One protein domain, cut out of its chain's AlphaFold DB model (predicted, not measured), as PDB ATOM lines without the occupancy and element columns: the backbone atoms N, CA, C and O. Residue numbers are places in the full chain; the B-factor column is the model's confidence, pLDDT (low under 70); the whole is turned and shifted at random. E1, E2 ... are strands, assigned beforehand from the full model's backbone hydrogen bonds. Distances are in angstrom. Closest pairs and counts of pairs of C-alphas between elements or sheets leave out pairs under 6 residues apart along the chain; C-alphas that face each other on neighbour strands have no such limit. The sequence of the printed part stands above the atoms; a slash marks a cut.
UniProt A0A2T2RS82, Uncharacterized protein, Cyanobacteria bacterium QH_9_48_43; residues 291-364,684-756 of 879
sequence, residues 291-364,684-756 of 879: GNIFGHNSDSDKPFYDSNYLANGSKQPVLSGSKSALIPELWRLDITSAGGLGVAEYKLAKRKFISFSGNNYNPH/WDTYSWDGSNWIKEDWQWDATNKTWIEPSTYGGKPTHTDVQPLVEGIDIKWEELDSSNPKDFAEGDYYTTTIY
ATOM      1  N   GLY A 291      30.497  10.990  19.899       73.94
ATOM      2  CA  GLY A 291      29.403  10.068  19.634       73.94
ATOM      3  C   GLY A 291      28.529  10.517  18.462       73.94
ATOM      4  O   GLY A 291      28.808  11.493  17.768       73.94
ATOM      5  N   ASN A 292      27.428   9.800  18.244       79.00
ATOM      6  CA  ASN A 292      26.445  10.213  17.245       79.00
ATOM      7  C   ASN A 292      25.837  11.572  17.617       79.00
ATOM      8  O   ASN A 292      25.712  11.917  18.795       79.00
ATOM      9  N   ILE A 293      25.473  12.335  16.593       85.38
ATOM     10  CA  ILE A 293      24.792  13.616  16.734       85.38
ATOM     11  C   ILE A 293      23.303  13.381  16.471       85.38
ATOM     12  O   ILE A 293      22.934  12.781  15.463       85.38
ATOM     13  N   PHE A 294      22.452  13.840  17.384       87.00
ATOM     14  CA  PHE A 294      21.000  13.721  17.286       87.00
ATOM     15  C   PHE A 294      20.397  15.116  17.153       87.00
ATOM     16  O   PHE A 294      20.637  15.963  18.007       87.00
ATOM     17  N   GLY A 295      19.664  15.362  16.066       90.19
ATOM     18  CA  GLY A 295      18.972  16.628  15.831       90.19
ATOM     19  C   GLY A 295      17.535  16.581  16.331       90.19
ATOM     20  O   GLY A 295      16.789  15.669  15.968       90.19
ATOM     21  N   HIS A 296      17.154  17.598  17.091       91.12
ATOM     22  CA  HIS A 296      15.859  17.762  17.737       91.12
ATOM     23  C   HIS A 296      15.253  19.115  17.385       91.12
ATOM     24  O   HIS A 296      15.983  20.069  17.116       91.12
ATOM     25  N   ASN A 297      13.929  19.209  17.401       92.31
ATOM     26  CA  ASN A 297      13.245  20.498  17.412       92.31
ATOM     27  C   ASN A 297      13.018  20.980  18.855       92.31
ATOM     28  O   ASN A 297      13.319  20.269  19.813       92.31
ATOM     29  N   SER A 298      12.455  22.177  19.010       89.69
ATOM     30  CA  SER A 298      12.228  22.814  20.312       89.69
ATOM     31  C   SER A 298      11.315  22.044  21.272       89.69
ATOM     32  O   SER A 298      11.316  22.352  22.461       89.69
ATOM     33  N   ASP A 299      10.533  21.082  20.775       88.75
ATOM     34  CA  ASP A 299       9.539  20.346  21.563       88.75
ATOM     35  C   ASP A 299      10.090  19.034  22.147       88.75
ATOM     36  O   ASP A 299       9.422  18.406  22.973       88.75
ATOM     37  N   SER A 300      11.293  18.600  21.749       85.69
ATOM     38  CA  SER A 300      11.908  17.409  22.339       85.69
ATOM     39  C   SER A 300      12.436  17.697  23.749       85.69
ATOM     40  O   SER A 300      13.040  18.734  24.024       85.69
ATOM     41  N   ASP A 301      12.237  16.739  24.655       78.00
ATOM     42  CA  ASP A 301      12.825  16.709  25.998       78.00
ATOM     43  C   ASP A 301      13.948  15.661  26.113       78.00
ATOM     44  O   ASP A 301      14.477  15.406  27.203       78.00
ATOM     45  N   LYS A 302      14.312  15.024  24.994       74.62
ATOM     46  CA  LYS A 302      15.206  13.870  24.972       74.62
ATOM     47  C   LYS A 302      16.644  14.245  24.572       74.62
ATOM     48  O   LYS A 302      16.866  15.078  23.695       74.62
ATOM     49  N   PRO A 303      17.662  13.635  25.212       67.56
ATOM     50  CA  PRO A 303      19.075  13.838  24.907       67.56
ATOM     51  C   PRO A 303      19.580  13.012  23.713       67.56
ATOM     52  O   PRO A 303      20.637  13.337  23.179       67.56
ATOM     53  N   PHE A 304      18.887  11.950  23.297       82.31
ATOM     54  CA  PHE A 304      19.215  11.125  22.126       82.31
ATOM     55  C   PHE A 304      18.016  11.016  21.188       82.31
ATOM     56  O   PHE A 304      16.984  11.622  21.446       82.31
ATOM     57  N   TYR A 305      18.145  10.229  20.115       81.38
ATOM     58  CA  TYR A 305      17.156  10.100  19.043       81.38
ATOM     59  C   TYR A 305      15.693  10.096  19.514       81.38
ATOM     60  O   TYR A 305      15.237   9.159  20.174       81.38
ATOM     61  N   ASP A 306      14.957  11.125  19.107       81.38
ATOM     62  CA  ASP A 306      13.534  11.287  19.365       81.38
ATOM     63  C   ASP A 306      12.782  11.371  18.037       81.38
ATOM     64  O   ASP A 306      12.762  12.400  17.363       81.38
ATOM     65  N   SER A 307      12.170  10.258  17.628       83.50
ATOM     66  CA  SER A 307      11.496  10.169  16.331       83.50
ATOM     67  C   SER A 307      10.295  11.102  16.194       83.50
ATOM     68  O   SER A 307       9.866  11.357  15.071       83.50
ATOM     69  N   ASN A 308       9.720  11.562  17.309       84.75
ATOM     70  CA  ASN A 308       8.535  12.417  17.294       84.75
ATOM     71  C   ASN A 308       8.895  13.899  17.157       84.75
ATOM     72  O   ASN A 308       8.073  14.680  16.678       84.75
ATOM     73  N   TYR A 309      10.118  14.271  17.536       90.00
ATOM     74  CA  TYR A 309      10.552  15.659  17.661       90.00
ATOM     75  C   TYR A 309      11.922  15.889  17.009       90.00
ATOM     76  O   TYR A 309      12.809  16.523  17.575       90.00
ATOM     77  N   LEU A 310      12.097  15.366  15.792       90.00
ATOM     78  CA  LEU A 310      13.305  15.570  14.991       90.00
ATOM     79  C   LEU A 310      13.496  17.050  14.629       90.00
ATOM     80  O   LEU A 310      12.517  17.776  14.441       90.00
ATOM     81  N   ALA A 311      14.759  17.463  14.476       90.00
ATOM     82  CA  ALA A 311      15.111  18.794  13.977       90.00
ATOM     83  C   ALA A 311      14.381  19.110  12.662       90.00
ATOM     84  O   ALA A 311      14.268  18.261  11.770       90.00
ATOM     85  N   ASN A 312      13.896  20.345  12.539       89.31
ATOM     86  CA  ASN A 312      13.223  20.825  11.333       89.31
ATOM     87  C   ASN A 312      14.218  21.192  10.219       89.31
ATOM     88  O   ASN A 312      13.865  21.194   9.036       89.31
ATOM     89  N   GLY A 313      15.448  21.533  10.600       84.31
ATOM     90  CA  GLY A 313      16.586  21.774   9.733       84.31
ATOM     91  C   GLY A 313      17.050  20.492   9.053       84.31
ATOM     92  O   GLY A 313      17.080  19.409   9.633       84.31
ATOM     93  N   SER A 314      17.432  20.620   7.785       77.25
ATOM     94  CA  SER A 314      17.866  19.477   6.970       77.25
ATOM     95  C   SER A 314      19.343  19.108   7.142       77.25
ATOM     96  O   SER A 314      19.801  18.141   6.534       77.25
ATOM     97  N   LYS A 315      20.094  19.879   7.936       79.25
ATOM     98  CA  LYS A 315      21.542  19.728   8.114       79.25
ATOM     99  C   LYS A 315      21.898  19.369   9.547       79.25
ATOM    100  O   LYS A 315      21.174  19.703  10.481       79.25
ATOM    101  N   GLN A 316      23.033  18.698   9.713       82.06
ATOM    102  CA  GLN A 316      23.598  18.351  11.015       82.06
ATOM    103  C   GLN A 316      25.016  18.915  11.159       82.06
ATOM    104  O   GLN A 316      25.731  19.063  10.157       82.06
ATOM    105  N   PRO A 317      25.445  19.241  12.391       83.75
ATOM    106  CA  PRO A 317      26.833  19.571  12.633       83.75
ATOM    107  C   PRO A 317      27.683  18.316  12.461       83.75
ATOM    108  O   PRO A 317      27.250  17.198  12.720       83.75
ATOM    109  N   VAL A 318      28.927  18.509  12.052       85.31
ATOM    110  CA  VAL A 318      29.960  17.485  12.071       85.31
ATOM    111  C   VAL A 318      31.051  17.982  13.000       85.31
ATOM    112  O   VAL A 318      31.721  18.978  12.733       85.31
ATOM    113  N   LEU A 319      31.228  17.286  14.111       84.19
ATOM    114  CA  LEU A 319      32.253  17.620  15.085       84.19
ATOM    115  C   LEU A 319      33.520  16.809  14.793       84.19
ATOM    116  O   LEU A 319      33.468  15.673  14.314       84.19
ATOM    117  N   SER A 320      34.673  17.399  15.072       83.12
ATOM    118  CA  SER A 320      35.983  16.764  14.934       83.12
ATOM    119  C   SER A 320      36.955  17.313  15.975       83.12
ATOM    120  O   SER A 320      36.575  18.129  16.806       83.12
ATOM    121  N   GLY A 321      38.199  16.845  15.964       76.06
ATOM    122  CA  GLY A 321      39.222  17.283  16.908       76.06
ATOM    123  C   GLY A 321      39.544  16.234  17.965       76.06
ATOM    124  O   GLY A 321      39.181  15.060  17.855       76.06
ATOM    125  N   SER A 322      40.292  16.669  18.970       68.25
ATOM    126  CA  SER A 322      40.762  15.838  20.073       68.25
ATOM    127  C   SER A 322      40.499  16.565  21.378       68.25
ATOM    128  O   SER A 322      40.825  17.743  21.495       68.25
ATOM    129  N   LYS A 323      39.983  15.855  22.373       66.06
ATOM    130  CA  LYS A 323      39.691  16.398  23.691       66.06
ATOM    131  C   LYS A 323      40.279  15.482  24.744       66.06
ATOM    132  O   LYS A 323      40.069  14.282  24.661       66.06
ATOM    133  N   SER A 324      40.934  16.065  25.745       53.09
ATOM    134  CA  SER A 324      41.515  15.352  26.887       53.09
ATOM    135  C   SER A 324      40.545  15.184  28.067       53.09
ATOM    136  O   SER A 324      40.979  15.131  29.219       53.09
ATOM    137  N   ALA A 325      39.229  15.213  27.829       49.06
ATOM    138  CA  ALA A 325      38.251  15.155  28.913       49.06
ATOM    139  C   ALA A 325      38.168  13.737  29.482       49.06
ATOM    140  O   ALA A 325      37.825  12.791  28.778       49.06
ATOM    141  N   LEU A 326      38.458  13.620  30.779       49.59
ATOM    142  CA  LEU A 326      38.482  12.353  31.517       49.59
ATOM    143  C   LEU A 326      37.082  11.824  31.869       49.59
ATOM    144  O   LEU A 326      36.941  10.652  32.210       49.59
ATOM    145  N   ILE A 327      36.060  12.683  31.803       56.62
ATOM    146  CA  ILE A 327      34.677  12.373  32.186       56.62
ATOM    147  C   ILE A 327      33.780  12.541  30.952       56.62
ATOM    148  O   ILE A 327      33.922  13.551  30.261       56.62
ATOM    149  N   PRO A 328      32.856  11.598  30.678       66.69
ATOM    150  CA  PRO A 328      31.880  11.749  29.608       66.69
ATOM    151  C   PRO A 328      31.040  13.020  29.761       66.69
ATOM    152  O   PRO A 328      30.513  13.330  30.835       66.69
ATOM    153  N   GLU A 329      30.887  13.748  28.662       74.25
ATOM    154  CA  GLU A 329      30.082  14.962  28.600       74.25
ATOM    155  C   GLU A 329      28.979  14.838  27.554       74.25
ATOM    156  O   GLU A 329      29.181  14.276  26.478       74.25
ATOM    157  N   LEU A 330      27.811  15.387  27.872       80.50
ATOM    158  CA  LEU A 330      26.731  15.607  26.930       80.50
ATOM    159  C   LEU A 330      26.833  17.053  26.462       80.50
ATOM    160  O   LEU A 330      26.824  17.977  27.272       80.50
ATOM    161  N   TRP A 331      26.950  17.225  25.156       85.44
ATOM    162  CA  TRP A 331      27.005  18.510  24.483       85.44
ATOM    163  C   TRP A 331      25.679  18.758  23.778       85.44
ATOM    164  O   TRP A 331      25.040  17.818  23.301       85.44
ATOM    165  N   ARG A 332      25.279  20.023  23.720       88.00
ATOM    166  CA  ARG A 332      24.073  20.506  23.055       88.00
ATOM    167  C   ARG A 332      24.408  21.781  22.288       88.00
ATOM    168  O   ARG A 332      25.030  22.683  22.835       88.00
ATOM    169  N   LEU A 333      24.031  21.834  21.018       88.19
ATOM    170  CA  LEU A 333      24.172  23.002  20.158       88.19
ATOM    171  C   LEU A 333      22.781  23.525  19.825       88.19
ATOM    172  O   LEU A 333      22.025  22.820  19.166       88.19
ATOM    173  N   ASP A 334      22.453  24.732  20.266       87.31
ATOM    174  CA  ASP A 334      21.135  25.347  20.085       87.31
ATOM    175  C   ASP A 334      21.146  26.312  18.903       87.31
ATOM    176  O   ASP A 334      21.929  27.261  18.905       87.31
ATOM    177  N   ILE A 335      20.274  26.116  17.912       87.88
ATOM    178  CA  ILE A 335      20.095  27.045  16.791       87.88
ATOM    179  C   ILE A 335      19.222  28.213  17.243       87.88
ATOM    180  O   ILE A 335      18.025  28.082  17.486       87.88
ATOM    181  N   THR A 336      19.833  29.390  17.315       85.38
ATOM    182  CA  THR A 336      19.195  30.624  17.803       85.38
ATOM    183  C   THR A 336      18.672  31.526  16.691       85.38
ATOM    184  O   THR A 336      17.941  32.463  16.977       85.38
ATOM    185  N   SER A 337      19.043  31.268  15.435       85.56
ATOM    186  CA  SER A 337      18.459  31.929  14.263       85.56
ATOM    187  C   SER A 337      18.478  30.982  13.072       85.56
ATOM    188  O   SER A 337      19.503  30.358  12.784       85.56
ATOM    189  N   ALA A 338      17.358  30.923  12.350       84.44
ATOM    190  CA  ALA A 338      17.234  30.162  11.113       84.44
ATOM    191  C   ALA A 338      18.114  30.746   9.992       84.44
ATOM    192  O   ALA A 338      18.395  31.947   9.959       84.44
ATOM    193  N   GLY A 339      18.500  29.908   9.030       78.19
ATOM    194  CA  GLY A 339      19.239  30.346   7.846       78.19
ATOM    195  C   GLY A 339      19.991  29.226   7.133       78.19
ATOM    196  O   GLY A 339      19.954  28.067   7.540       78.19
ATOM    197  N   GLY A 340      20.682  29.596   6.052       72.25
ATOM    198  CA  GLY A 340      21.690  28.751   5.404       72.25
ATOM    199  C   GLY A 340      23.027  28.753   6.159       72.25
ATOM    200  O   GLY A 340      23.213  29.499   7.127       72.25
ATOM    201  N   LEU A 341      24.000  27.969   5.686       68.25
ATOM    202  CA  LEU A 341      25.390  28.028   6.169       68.25
ATOM    203  C   LEU A 341      25.942  29.452   6.021       68.25
ATOM    204  O   LEU A 341      25.718  30.122   5.012       68.25
ATOM    205  N   GLY A 342      26.663  29.912   7.040       65.25
ATOM    206  CA  GLY A 342      27.194  31.273   7.094       65.25
ATOM    207  C   GLY A 342      26.156  32.349   7.438       65.25
ATOM    208  O   GLY A 342      26.531  33.513   7.531       65.25
ATOM    209  N   VAL A 343      24.883  31.982   7.639       73.56
ATOM    210  CA  VAL A 343      23.800  32.896   8.051       73.56
ATOM    211  C   VAL A 343      23.169  32.467   9.373       73.56
ATOM    212  O   VAL A 343      22.905  33.322  10.211       73.56
ATOM    213  N   ALA A 344      22.924  31.167   9.559       74.38
ATOM    214  CA  ALA A 344      22.366  30.645  10.802       74.38
ATOM    215  C   ALA A 344      23.316  30.833  11.992       74.38
ATOM    216  O   ALA A 344      24.538  30.925  11.841       74.38
ATOM    217  N   GLU A 345      22.722  30.869  13.179       80.06
ATOM    218  CA  GLU A 345      23.396  31.227  14.421       80.06
ATOM    219  C   GLU A 345      23.151  30.178  15.504       80.06
ATOM    220  O   GLU A 345      22.042  29.655  15.615       80.06
ATOM    221  N   TYR A 346      24.142  29.919  16.362       80.56
ATOM    222  CA  TYR A 346      24.064  28.860  17.370       80.56
ATOM    223  C   TYR A 346      24.748  29.219  18.694       80.56
ATOM    224  O   TYR A 346      25.666  30.040  18.726       80.56
ATOM    225  N   LYS A 347      24.301  28.572  19.775       82.75
ATOM    226  CA  LYS A 347      24.936  28.553  21.100       82.75
ATOM    227  C   LYS A 347      25.404  27.145  21.443       82.75
ATOM    228  O   LYS A 347      24.873  26.167  20.918       82.75
ATOM    229  N   LEU A 348      26.397  27.046  22.322       84.75
ATOM    230  CA  LEU A 348      26.907  25.769  22.808       84.75
ATOM    231  C   LEU A 348      26.594  25.614  24.292       84.75
ATOM    232  O   LEU A 348      26.842  26.515  25.081       84.75
ATOM    233  N   ALA A 349      26.139  24.434  24.675       83.19
ATOM    234  CA  ALA A 349      25.932  24.025  26.045       83.19
ATOM    235  C   ALA A 349      26.636  22.679  26.283       83.19
ATOM    236  O   ALA A 349      26.609  21.792  25.426       83.19
ATOM    237  N   LYS A 350      27.261  22.487  27.449       82.06
ATOM    238  CA  LYS A 350      27.776  21.170  27.870       82.06
ATOM    239  C   LYS A 350      27.440  20.834  29.322       82.06
ATOM    240  O   LYS A 350      27.298  21.723  30.154       82.06
ATOM    241  N   ARG A 351      27.347  19.542  29.634       74.19
ATOM    242  CA  ARG A 351      27.207  19.015  31.003       74.19
ATOM    243  C   ARG A 351      27.898  17.660  31.147       74.19
ATOM    244  O   ARG A 351      28.045  16.937  30.166       74.19
ATOM    245  N   LYS A 352      28.280  17.272  32.363       69.81
ATOM    246  CA  LYS A 352      28.846  15.935  32.646       69.81
ATOM    247  C   LYS A 352      27.723  14.898  32.789       69.81
ATOM    248  O   LYS A 352      26.646  15.233  33.277       69.81
ATOM    249  N   PHE A 353      27.943  13.645  32.379       59.94
ATOM    250  CA  PHE A 353      26.957  12.567  32.564       59.94
ATOM    251  C   PHE A 353      27.606  11.236  32.964       59.94
ATOM    252  O   PHE A 353      28.767  10.983  32.650       59.94
ATOM    253  N   ILE A 354      26.840  10.386  33.660       54.53
ATOM    254  CA  ILE A 354      27.309   9.078  34.154       54.53
ATOM    255  C   ILE A 354      26.404   7.938  33.673       54.53
ATOM    256  O   ILE A 354      26.900   6.856  33.369       54.53
ATOM    257  N   SER A 355      25.092   8.159  33.551       54.25
ATOM    258  CA  SER A 355      24.165   7.141  33.049       54.25
ATOM    259  C   SER A 355      22.910   7.738  32.400       54.25
ATOM    260  O   SER A 355      22.551   8.897  32.614       54.25
ATOM    261  N   PHE A 356      22.266   6.919  31.567       54.41
ATOM    262  CA  PHE A 356      20.947   7.145  30.980       54.41
ATOM    263  C   PHE A 356      20.101   5.886  31.192       54.41
ATOM    264  O   PHE A 356      20.639   4.777  31.226       54.41
ATOM    265  N   SER A 357      18.786   6.050  31.322       48.44
ATOM    266  CA  SER A 357      17.827   4.945  31.308       48.44
ATOM    267  C   SER A 357      16.940   5.097  30.078       48.44
ATOM    268  O   SER A 357      16.079   5.979  30.013       48.44
ATOM    269  N   GLY A 358      17.223   4.293  29.050       64.19
ATOM    270  CA  GLY A 358      16.694   4.522  27.707       64.19
ATOM    271  C   GLY A 358      17.112   5.897  27.178       64.19
ATOM    272  O   GLY A 358      18.281   6.271  27.261       64.19
ATOM    273  N   ASN A 359      16.142   6.663  26.677       63.72
ATOM    274  CA  ASN A 359      16.340   8.040  26.223       63.72
ATOM    275  C   ASN A 359      16.013   9.082  27.310       63.72
ATOM    276  O   ASN A 359      15.793  10.247  27.018       63.72
ATOM    277  N   ASN A 360      15.935   8.684  28.579       56.56
ATOM    278  CA  ASN A 360      15.789   9.630  29.678       56.56
ATOM    279  C   ASN A 360      17.108   9.721  30.432       56.56
ATOM    280  O   ASN A 360      17.749   8.710  30.740       56.56
ATOM    281  N   TYR A 361      17.508  10.947  30.760       54.78
ATOM    282  CA  TYR A 361      18.560  11.133  31.744       54.78
ATOM    283  C   TYR A 361      18.071  10.559  33.071       54.78
ATOM    284  O   TYR A 361      16.994  10.919  33.543       54.78
ATOM    285  N   ASN A 362      18.846   9.648  33.647       50.31
ATOM    286  CA  ASN A 362      18.505   9.052  34.921       50.31
ATOM    287  C   ASN A 362      19.740   9.122  35.816       50.31
ATOM    288  O   ASN A 362      20.738   8.485  35.481       50.31
ATOM    289  N   PRO A 363      19.717   9.891  36.917       48.44
ATOM    290  CA  PRO A 363      20.813   9.942  37.874       48.44
ATOM    291  C   PRO A 363      20.843   8.643  38.700       48.44
ATOM    292  O   PRO A 363      20.667   8.646  39.916       48.44
ATOM    293  N   HIS A 364      21.036   7.492  38.054       40.94
ATOM    294  CA  HIS A 364      21.257   6.236  38.756       40.94
ATOM    295  C   HIS A 364      22.701   6.210  39.259       40.94
ATOM    296  O   HIS A 364      23.623   5.906  38.503       40.94
ATOM    297  N   TRP A 684      23.676  23.263  32.616       63.31
ATOM    298  CA  TRP A 684      24.428  23.380  31.378       63.31
ATOM    299  C   TRP A 684      25.419  24.544  31.487       63.31
ATOM    300  O   TRP A 684      25.020  25.692  31.675       63.31
ATOM    301  N   ASP A 685      26.710  24.265  31.315       69.94
ATOM    302  CA  ASP A 685      27.683  25.316  31.040       69.94
ATOM    303  C   ASP A 685      27.412  25.828  29.625       69.94
ATOM    304  O   ASP A 685      27.627  25.102  28.650       69.94
ATOM    305  N   THR A 686      26.916  27.060  29.523       74.81
ATOM    306  CA  THR A 686      26.517  27.671  28.248       74.81
ATOM    307  C   THR A 686      27.626  28.598  27.762       74.81
ATOM    308  O   THR A 686      28.293  29.251  28.562       74.81
ATOM    309  N   TYR A 687      27.872  28.631  26.458       75.88
ATOM    310  CA  TYR A 687      28.942  29.385  25.818       75.88
ATOM    311  C   TYR A 687      28.392  30.144  24.612       75.88
ATOM    312  O   TYR A 687      27.646  29.589  23.799       75.88
ATOM    313  N   SER A 688      28.842  31.389  24.470       73.81
ATOM    314  CA  SER A 688      28.579  32.252  23.322       73.81
ATOM    315  C   SER A 688      29.873  32.755  22.709       73.81
ATOM    316  O   SER A 688      30.925  32.793  23.344       73.81
ATOM    317  N   TRP A 689      29.799  33.132  21.442       70.31
ATOM    318  CA  TRP A 689      30.914  33.747  20.738       70.31
ATOM    319  C   TRP A 689      30.918  35.259  21.010       70.31
ATOM    320  O   TRP A 689      29.868  35.890  21.136       70.31
ATOM    321  N   ASP A 690      32.101  35.856  21.142       69.19
ATOM    322  CA  ASP A 690      32.267  37.310  21.314       69.19
ATOM    323  C   ASP A 690      32.731  38.014  20.023       69.19
ATOM    324  O   ASP A 690      32.984  39.218  20.014       69.19
ATOM    325  N   GLY A 691      32.857  37.263  18.923       68.31
ATOM    326  CA  GLY A 691      33.471  37.710  17.671       68.31
ATOM    327  C   GLY A 691      34.903  37.202  17.452       68.31
ATOM    328  O   GLY A 691      35.414  37.317  16.338       68.31
ATOM    329  N   SER A 692      35.566  36.634  18.460       70.44
ATOM    330  CA  SER A 692      36.938  36.103  18.362       70.44
ATOM    331  C   SER A 692      37.220  34.867  19.226       70.44
ATOM    332  O   SER A 692      38.143  34.121  18.902       70.44
ATOM    333  N   ASN A 693      36.458  34.634  20.293       70.75
ATOM    334  CA  ASN A 693      36.608  33.537  21.240       70.75
ATOM    335  C   ASN A 693      35.240  33.025  21.712       70.75
ATOM    336  O   ASN A 693      34.263  33.770  21.801       70.75
ATOM    337  N   TRP A 694      35.193  31.743  22.078       71.38
ATOM    338  CA  TRP A 694      34.087  31.186  22.852       71.38
ATOM    339  C   TRP A 694      34.240  31.613  24.307       71.38
ATOM    340  O   TRP A 694      35.215  31.248  24.965       71.38
ATOM    341  N   ILE A 695      33.277  32.379  24.803       69.75
ATOM    342  CA  ILE A 695      33.207  32.834  26.186       69.75
ATOM    343  C   ILE A 695      32.053  32.108  26.865       69.75
ATOM    344  O   ILE A 695      30.963  31.977  26.309       69.75
ATOM    345  N   LYS A 696      32.301  31.612  28.075       72.69
ATOM    346  CA  LYS A 696      31.246  31.071  28.928       72.69
ATOM    347  C   LYS A 696      30.223  32.182  29.209       72.69
ATOM    348  O   LYS A 696      30.622  33.286  29.575       72.69
ATOM    349  N   GLU A 697      28.933  31.916  29.011       65.56
ATOM    350  CA  GLU A 697      27.833  32.840  29.324       65.56
ATOM    351  C   GLU A 697      27.657  32.942  30.843       65.56
ATOM    352  O   GLU A 697      26.662  32.516  31.420       65.56
ATOM    353  N   ASP A 698      28.665  33.493  31.508       64.12
ATOM    354  CA  ASP A 698      28.591  33.840  32.911       64.12
ATOM    355  C   ASP A 698      28.010  35.254  33.023       64.12
ATOM    356  O   ASP A 698      28.427  36.168  32.309       64.12
ATOM    357  N   TRP A 699      27.071  35.453  33.950       55.25
ATOM    358  CA  TRP A 699      26.546  36.773  34.317       55.25
ATOM    359  C   TRP A 699      27.675  37.798  34.489       55.25
ATOM    360  O   TRP A 699      28.667  37.509  35.164       55.25
ATOM    361  N   GLN A 700      27.531  39.001  33.934       55.97
ATOM    362  CA  GLN A 700      28.548  40.053  34.035       55.97
ATOM    363  C   GLN A 700      28.081  41.202  34.909       55.97
ATOM    364  O   GLN A 700      26.919  41.591  34.866       55.97
ATOM    365  N   TRP A 701      28.994  41.748  35.708       56.12
ATOM    366  CA  TRP A 701      28.699  42.921  36.509       56.12
ATOM    367  C   TRP A 701      28.751  44.154  35.610       56.12
ATOM    368  O   TRP A 701      29.824  44.573  35.167       56.12
ATOM    369  N   ASP A 702      27.593  44.749  35.336       61.56
ATOM    370  CA  ASP A 702      27.545  46.059  34.709       61.56
ATOM    371  C   ASP A 702      27.928  47.099  35.760       61.56
ATOM    372  O   ASP A 702      27.097  47.544  36.543       61.56
ATOM    373  N   ALA A 703      29.195  47.508  35.786       56.59
ATOM    374  CA  ALA A 703      29.667  48.512  36.739       56.59
ATOM    375  C   ALA A 703      28.949  49.873  36.605       56.59
ATOM    376  O   ALA A 703      28.978  50.670  37.544       56.59
ATOM    377  N   THR A 704      28.318  50.151  35.456       63.34
ATOM    378  CA  THR A 704      27.589  51.400  35.194       63.34
ATOM    379  C   THR A 704      26.187  51.342  35.785       63.34
ATOM    380  O   THR A 704      25.791  52.259  36.504       63.34
ATOM    381  N   ASN A 705      25.457  50.261  35.503       59.06
ATOM    382  CA  ASN A 705      24.085  50.067  35.980       59.06
ATOM    383  C   ASN A 705      24.012  49.362  37.338       59.06
ATOM    384  O   ASN A 705      22.954  49.332  37.955       59.06
ATOM    385  N   LYS A 706      25.151  48.866  37.832       59.00
ATOM    386  CA  LYS A 706      25.322  48.170  39.113       59.00
ATOM    387  C   LYS A 706      24.357  47.004  39.274       59.00
ATOM    388  O   LYS A 706      23.778  46.780  40.333       59.00
ATOM    389  N   THR A 707      24.188  46.280  38.185       54.91
ATOM    390  CA  THR A 707      23.344  45.102  38.090       54.91
ATOM    391  C   THR A 707      24.150  44.006  37.430       54.91
ATOM    392  O   THR A 707      24.933  44.266  36.512       54.91
ATOM    393  N   TRP A 708      23.926  42.769  37.852       51.31
ATOM    394  CA  TRP A 708      24.317  41.636  37.034       51.31
ATOM    395  C   TRP A 708      23.461  41.667  35.777       51.31
ATOM    396  O   TRP A 708      22.242  41.527  35.838       51.31
ATOM    397  N   ILE A 709      24.099  41.921  34.645       55.28
ATOM    398  CA  ILE A 709      23.461  41.761  33.354       55.28
ATOM    399  C   ILE A 709      23.740  40.334  32.904       55.28
ATOM    400  O   ILE A 709      24.886  39.867  32.889       55.28
ATOM    401  N   GLU A 710      22.675  39.626  32.546       54.06
ATOM    402  CA  GLU A 710      22.823  38.484  31.661       54.06
ATOM    403  C   GLU A 710      23.540  39.019  30.411       54.06
ATOM    404  O   GLU A 710      23.223  40.148  30.002       54.06
ATOM    405  N   PRO A 711      24.542  38.323  29.843       56.97
ATOM    406  CA  PRO A 711      25.348  38.861  28.753       56.97
ATOM    407  C   PRO A 711      24.528  39.046  27.465       56.97
ATOM    408  O   PRO A 711      24.674  38.336  26.479       56.97
ATOM    409  N   SER A 712      23.665  40.054  27.438       47.19
ATOM    410  CA  SER A 712      22.812  40.433  26.313       47.19
ATOM    411  C   SER A 712      23.615  41.039  25.157       47.19
ATOM    412  O   SER A 712      23.058  41.355  24.109       47.19
ATOM    413  N   THR A 713      24.930  41.209  25.336       48.88
ATOM    414  CA  THR A 713      25.830  41.921  24.421       48.88
ATOM    415  C   THR A 713      26.892  41.051  23.753       48.88
ATOM    416  O   THR A 713      27.644  41.575  22.927       48.88
ATOM    417  N   TYR A 714      26.921  39.732  23.978       50.50
ATOM    418  CA  TYR A 714      27.712  38.830  23.131       50.50
ATOM    419  C   TYR A 714      26.998  38.590  21.795       50.50
ATOM    420  O   TYR A 714      26.344  37.581  21.558       50.50
ATOM    421  N   GLY A 715      27.073  39.607  20.935       44.94
ATOM    422  CA  GLY A 715      26.432  39.672  19.620       44.94
ATOM    423  C   GLY A 715      27.355  39.332  18.451       44.94
ATOM    424  O   GLY A 715      27.046  39.672  17.313       44.94
ATOM    425  N   GLY A 716      28.506  38.709  18.699       51.50
ATOM    426  CA  GLY A 716      29.325  38.151  17.632       51.50
ATOM    427  C   GLY A 716      29.054  36.667  17.589       51.50
ATOM    428  O   GLY A 716      29.508  35.980  18.478       51.50
ATOM    429  N   LYS A 717      28.346  36.140  16.593       55.12
ATOM    430  CA  LYS A 717      28.135  34.690  16.455       55.12
ATOM    431  C   LYS A 717      29.025  34.151  15.335       55.12
ATOM    432  O   LYS A 717      29.286  34.892  14.382       55.12
ATOM    433  N   PRO A 718      29.561  32.922  15.414       55.25
ATOM    434  CA  PRO A 718      30.393  32.411  14.341       55.25
ATOM    435  C   PRO A 718      29.467  32.086  13.168       55.25
ATOM    436  O   PRO A 718      28.756  31.087  13.185       55.25
ATOM    437  N   THR A 719      29.459  32.921  12.132       57.91
ATOM    438  CA  THR A 719      28.895  32.522  10.841       57.91
ATOM    439  C   THR A 719      29.737  31.364  10.325       57.91
ATOM    440  O   THR A 719      30.942  31.532  10.141       57.91
ATOM    441  N   HIS A 720      29.140  30.191  10.146       61.31
ATOM    442  CA  HIS A 720      29.853  28.964   9.796       61.31
ATOM    443  C   HIS A 720      30.679  29.099   8.508       61.31
ATOM    444  O   HIS A 720      30.136  29.139   7.406       61.31
ATOM    445  N   THR A 721      31.999  29.153   8.656       56.62
ATOM    446  CA  THR A 721      32.979  28.911   7.586       56.62
ATOM    447  C   THR A 721      33.512  27.481   7.726       56.62
ATOM    448  O   THR A 721      33.426  26.921   8.814       56.62
ATOM    449  N   ASP A 722      34.067  26.901   6.659       59.34
ATOM    450  CA  ASP A 722      34.311  25.456   6.460       59.34
ATOM    451  C   ASP A 722      34.775  24.621   7.675       59.34
ATOM    452  O   ASP A 722      34.357  23.474   7.805       59.34
ATOM    453  N   VAL A 723      35.611  25.160   8.571       73.06
ATOM    454  CA  VAL A 723      35.938  24.564   9.879       73.06
ATOM    455  C   VAL A 723      36.158  25.688  10.894       73.06
ATOM    456  O   VAL A 723      36.881  26.643  10.602       73.06
ATOM    457  N   GLN A 724      35.563  25.576  12.082       73.38
ATOM    458  CA  GLN A 724      35.720  26.543  13.170       73.38
ATOM    459  C   GLN A 724      36.095  25.845  14.481       73.38
ATOM    460  O   GLN A 724      35.462  24.846  14.827       73.38
ATOM    461  N   PRO A 725      37.075  26.367  15.239       74.25
ATOM    462  CA  PRO A 725      37.349  25.861  16.576       74.25
ATOM    463  C   PRO A 725      36.178  26.170  17.519       74.25
ATOM    464  O   PRO A 725      35.678  27.299  17.562       74.25
ATOM    465  N   LEU A 726      35.740  25.159  18.272       75.44
ATOM    466  CA  LEU A 726      34.858  25.301  19.432       75.44
ATOM    467  C   LEU A 726      35.703  25.512  20.703       75.44
ATOM    468  O   LEU A 726      36.676  26.268  20.709       75.44
ATOM    469  N   VAL A 727      35.328  24.846  21.797       71.94
ATOM    470  CA  VAL A 727      36.048  24.822  23.070       71.94
ATOM    471  C   VAL A 727      36.834  23.515  23.213       71.94
ATOM    472  O   VAL A 727      36.442  22.473  22.691       71.94
ATOM    473  N   GLU A 728      37.944  23.566  23.954       71.75
ATOM    474  CA  GLU A 728      38.681  22.377  24.424       71.75
ATOM    475  C   GLU A 728      39.207  21.443  23.311       71.75
ATOM    476  O   GLU A 728      39.284  20.231  23.497       71.75
ATOM    477  N   GLY A 729      39.604  22.008  22.164       73.12
ATOM    478  CA  GLY A 729      40.225  21.251  21.066       73.12
ATOM    479  C   GLY A 729      39.243  20.476  20.181       73.12
ATOM    480  O   GLY A 729      39.673  19.654  19.367       73.12
ATOM    481  N   ILE A 730      37.941  20.734  20.338       79.69
ATOM    482  CA  ILE A 730      36.896  20.290  19.413       79.69
ATOM    483  C   ILE A 730      36.714  21.352  18.330       79.69
ATOM    484  O   ILE A 730      36.611  22.537  18.632       79.69
ATOM    485  N   ASP A 731      36.622  20.913  17.084       83.31
ATOM    486  CA  ASP A 731      36.277  21.730  15.928       83.31
ATOM    487  C   ASP A 731      34.875  21.358  15.436       83.31
ATOM    488  O   ASP A 731      34.487  20.187  15.448       83.31
ATOM    489  N   ILE A 732      34.134  22.344  14.940       79.81
ATOM    490  CA  ILE A 732      32.857  22.154  14.260       79.81
ATOM    491  C   ILE A 732      32.989  22.483  12.779       79.81
ATOM    492  O   ILE A 732      33.593  23.478  12.376       79.81
ATOM    493  N   LYS A 733      32.367  21.646  11.962       79.94
ATOM    494  CA  LYS A 733      31.992  21.950  10.585       79.94
ATOM    495  C   LYS A 733      30.534  21.550  10.389       79.94
ATOM    496  O   LYS A 733      29.937  20.930  11.263       79.94
ATOM    497  N   TRP A 734      29.964  21.873   9.243       78.06
ATOM    498  CA  TRP A 734      28.608  21.457   8.888       78.06
ATOM    499  C   TRP A 734      28.652  20.692   7.578       78.06
ATOM    500  O   TRP A 734      29.582  20.863   6.786       78.06
ATOM    501  N   GLU A 735      27.687  19.804   7.370       74.69
ATOM    502  CA  GLU A 735      27.563  19.094   6.098       74.69
ATOM    503  C   GLU A 735      27.420  20.082   4.926       74.69
ATOM    504  O   GLU A 735      26.786  21.130   5.066       74.69
ATOM    505  N   GLU A 736      28.024  19.757   3.774       64.19
ATOM    506  CA  GLU A 736      28.049  20.647   2.607       64.19
ATOM    507  C   GLU A 736      26.638  21.103   2.189       64.19
ATOM    508  O   GLU A 736      25.646  20.358   2.213       64.19
ATOM    509  N   LEU A 737      26.571  22.380   1.814       57.56
ATOM    510  CA  LEU A 737      25.346  23.096   1.499       57.56
ATOM    511  C   LEU A 737      24.654  22.638   0.219       57.56
ATOM    512  O   LEU A 737      25.297  22.391  -0.800       57.56
ATOM    513  N   ASP A 738      23.323  22.753   0.231       61.12
ATOM    514  CA  ASP A 738      22.577  23.148  -0.962       61.12
ATOM    515  C   ASP A 738      22.262  24.646  -0.852       61.12
ATOM    516  O   ASP A 738      21.309  25.048  -0.193       61.12
ATOM    517  N   SER A 739      23.056  25.484  -1.525       57.91
ATOM    518  CA  SER A 739      22.880  26.950  -1.534       57.91
ATOM    519  C   SER A 739      21.499  27.438  -2.013       57.91
ATOM    520  O   SER A 739      21.218  28.634  -1.950       57.91
ATOM    521  N   SER A 740      20.646  26.539  -2.518       59.66
ATOM    522  CA  SER A 740      19.285  26.839  -2.956       59.66
ATOM    523  C   SER A 740      18.196  26.571  -1.903       59.66
ATOM    524  O   SER A 740      17.049  26.966  -2.129       59.66
ATOM    525  N   ASN A 741      18.523  25.968  -0.749       63.91
ATOM    526  CA  ASN A 741      17.559  25.670   0.312       63.91
ATOM    527  C   ASN A 741      17.599  26.719   1.448       63.91
ATOM    528  O   ASN A 741      18.546  26.753   2.225       63.91
ATOM    529  N   PRO A 742      16.559  27.557   1.631       60.41
ATOM    530  CA  PRO A 742      16.520  28.546   2.712       60.41
ATOM    531  C   PRO A 742      16.279  27.948   4.116       60.41
ATOM    532  O   PRO A 742      16.136  28.713   5.066       60.41
ATOM    533  N   LYS A 743      16.184  26.616   4.257       64.50
ATOM    534  CA  LYS A 743      15.860  25.899   5.507       64.50
ATOM    535  C   LYS A 743      16.942  24.903   5.947       64.50
ATOM    536  O   LYS A 743      16.623  23.821   6.442       64.50
ATOM    537  N   ASP A 744      18.218  25.209   5.735       76.56
ATOM    538  CA  ASP A 744      19.280  24.322   6.229       76.56
ATOM    539  C   ASP A 744      19.241  24.199   7.759       76.56
ATOM    540  O   ASP A 744      19.337  23.086   8.276       76.56
ATOM    541  N   PHE A 745      18.966  25.313   8.447       84.44
ATOM    542  CA  PHE A 745      18.756  25.384   9.892       84.44
ATOM    543  C   PHE A 745      17.442  26.094  10.224       84.44
ATOM    544  O   PHE A 745      17.123  27.124   9.617       84.44
ATOM    545  N   ALA A 746      16.696  25.571  11.199       87.94
ATOM    546  CA  ALA A 746      15.514  26.223  11.751       87.94
ATOM    547  C   ALA A 746      15.796  26.730  13.170       87.94
ATOM    548  O   ALA A 746      16.471  26.077  13.960       87.94
ATOM    549  N   GLU A 747      15.283  27.915  13.482       89.12
ATOM    550  CA  GLU A 747      15.363  28.482  14.827       89.12
ATOM    551  C   GLU A 747      14.625  27.587  15.828       89.12
ATOM    552  O   GLU A 747      13.524  27.114  15.541       89.12
ATOM    553  N   GLY A 748      15.238  27.354  16.990       87.62
ATOM    554  CA  GLY A 748      14.707  26.485  18.039       87.62
ATOM    555  C   GLY A 748      15.100  25.013  17.901       87.62
ATOM    556  O   GLY A 748      14.920  24.260  18.858       87.62
ATOM    557  N   ASP A 749      15.672  24.598  16.767       91.94
ATOM    558  CA  ASP A 749      16.298  23.281  16.676       91.94
ATOM    559  C   ASP A 749      17.532  23.209  17.580       91.94
ATOM    560  O   ASP A 749      18.242  24.199  17.783       91.94
ATOM    561  N   TYR A 750      17.834  22.019  18.085       91.25
ATOM    562  CA  TYR A 750      19.058  21.767  18.829       91.25
ATOM    563  C   TYR A 750      19.651  20.399  18.495       91.25
ATOM    564  O   TYR A 750      18.954  19.463  18.116       91.25
ATOM    565  N   TYR A 751      20.965  20.266  18.645       90.56
ATOM    566  CA  TYR A 751      21.695  19.042  18.330       90.56
ATOM    567  C   TYR A 751      22.457  18.560  19.549       90.56
ATOM    568  O   TYR A 751      23.237  19.316  20.123       90.56
ATOM    569  N   THR A 752      22.275  17.305  19.936       87.88
ATOM    570  CA  THR A 752      22.982  16.708  21.072       87.88
ATOM    571  C   THR A 752      24.014  15.689  20.623       87.88
ATOM    572  O   THR A 752      23.825  14.972  19.641       87.88
ATOM    573  N   THR A 753      25.116  15.593  21.359       86.38
ATOM    574  CA  THR A 753      26.104  14.526  21.183       86.38
ATOM    575  C   THR A 753      26.812  14.219  22.489       86.38
ATOM    576  O   THR A 753      26.814  15.030  23.415       86.38
ATOM    577  N   THR A 754      27.448  13.060  22.568       80.56
ATOM    578  CA  THR A 754      28.335  12.718  23.675       80.56
ATOM    579  C   THR A 754      29.785  12.920  23.260       80.56
ATOM    580  O   THR A 754      30.177  12.577  22.150       80.56
ATOM    581  N   ILE A 755      30.605  13.468  24.154       75.12
ATOM    582  CA  ILE A 755      32.056  13.538  23.977       75.12
ATOM    583  C   ILE A 755      32.705  12.764  25.122       75.12
ATOM    584  O   ILE A 755      32.494  13.087  26.290       75.12
ATOM    585  N   TYR A 756      33.474  11.726  24.799       71.25
ATOM    586  CA  TYR A 756      34.196  10.910  25.779       71.25
ATOM    587  C   TYR A 756      35.480  10.340  25.154       71.25
ATOM    588  O   TYR A 756      35.444   9.643  24.141       71.25
TER     589      TYR A 756
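AT A GLANCE: This is residues 291 to 364 and 684 to 756 of the 879 residues of an uncharacterized protein of Cyanobacteria bacterium QH_9_48_43 (UniProt A0A2T2RS82). Little of this domain is regular structure: one strongly twisted sheet, E1 E10 E3 E4 E5 E6, a ribbon of E2 and E9 near its E1 end, and the small hairpin E7 and E8 far out. The printed part has 147 residues, no named helix and ten strands, E1 to E10 in chain order; it is all strand, antiparallel throughout, with 53 residues in strands. It is compact, radius of gyration of the C-alphas 16.0 A, spanning 48 by 46 by 31 A.

HOW THE PARTS SIT: E3, residues 329 to 337, and E4, 345 to 352, form a hairpin (N 332 to O 349, 2.8 A). Beside E3 runs E10, 750 to 755 (N 331 to O 753, 2.8 A), then edge strand E1, 291 to 296 (N 294 to O 752, 2.9 A). Beside E4 runs E5, 685 to 689 (N 350 to O 685, 2.9 A), then edge strand E6, 694 to 696 (N 688 to O 695, 2.9 A). E2, 317 to 321, neighbours E9, 730 to 734 (N 320 to O 731, 2.8 A). E7, 700 to 702, pairs with E8, 707 to 709 (N 702 to O 707, 2.9 A).

IN THESE COORDINATES: E3 spans 25.1 A, E4 24.4 A. C-alpha 291 is at (29.403, 10.068, 19.634), C-alpha 755 at (32.056, 13.538, 23.977).

THE WHOLE: Residues 365 to 683 are not printed; C-alphas 364 and 684 are 18.9 A apart. Links E1 to E2, E8 to E9 and E9 to E10 are long. Residues 697 to 722 are among 62 with pLDDT under 70.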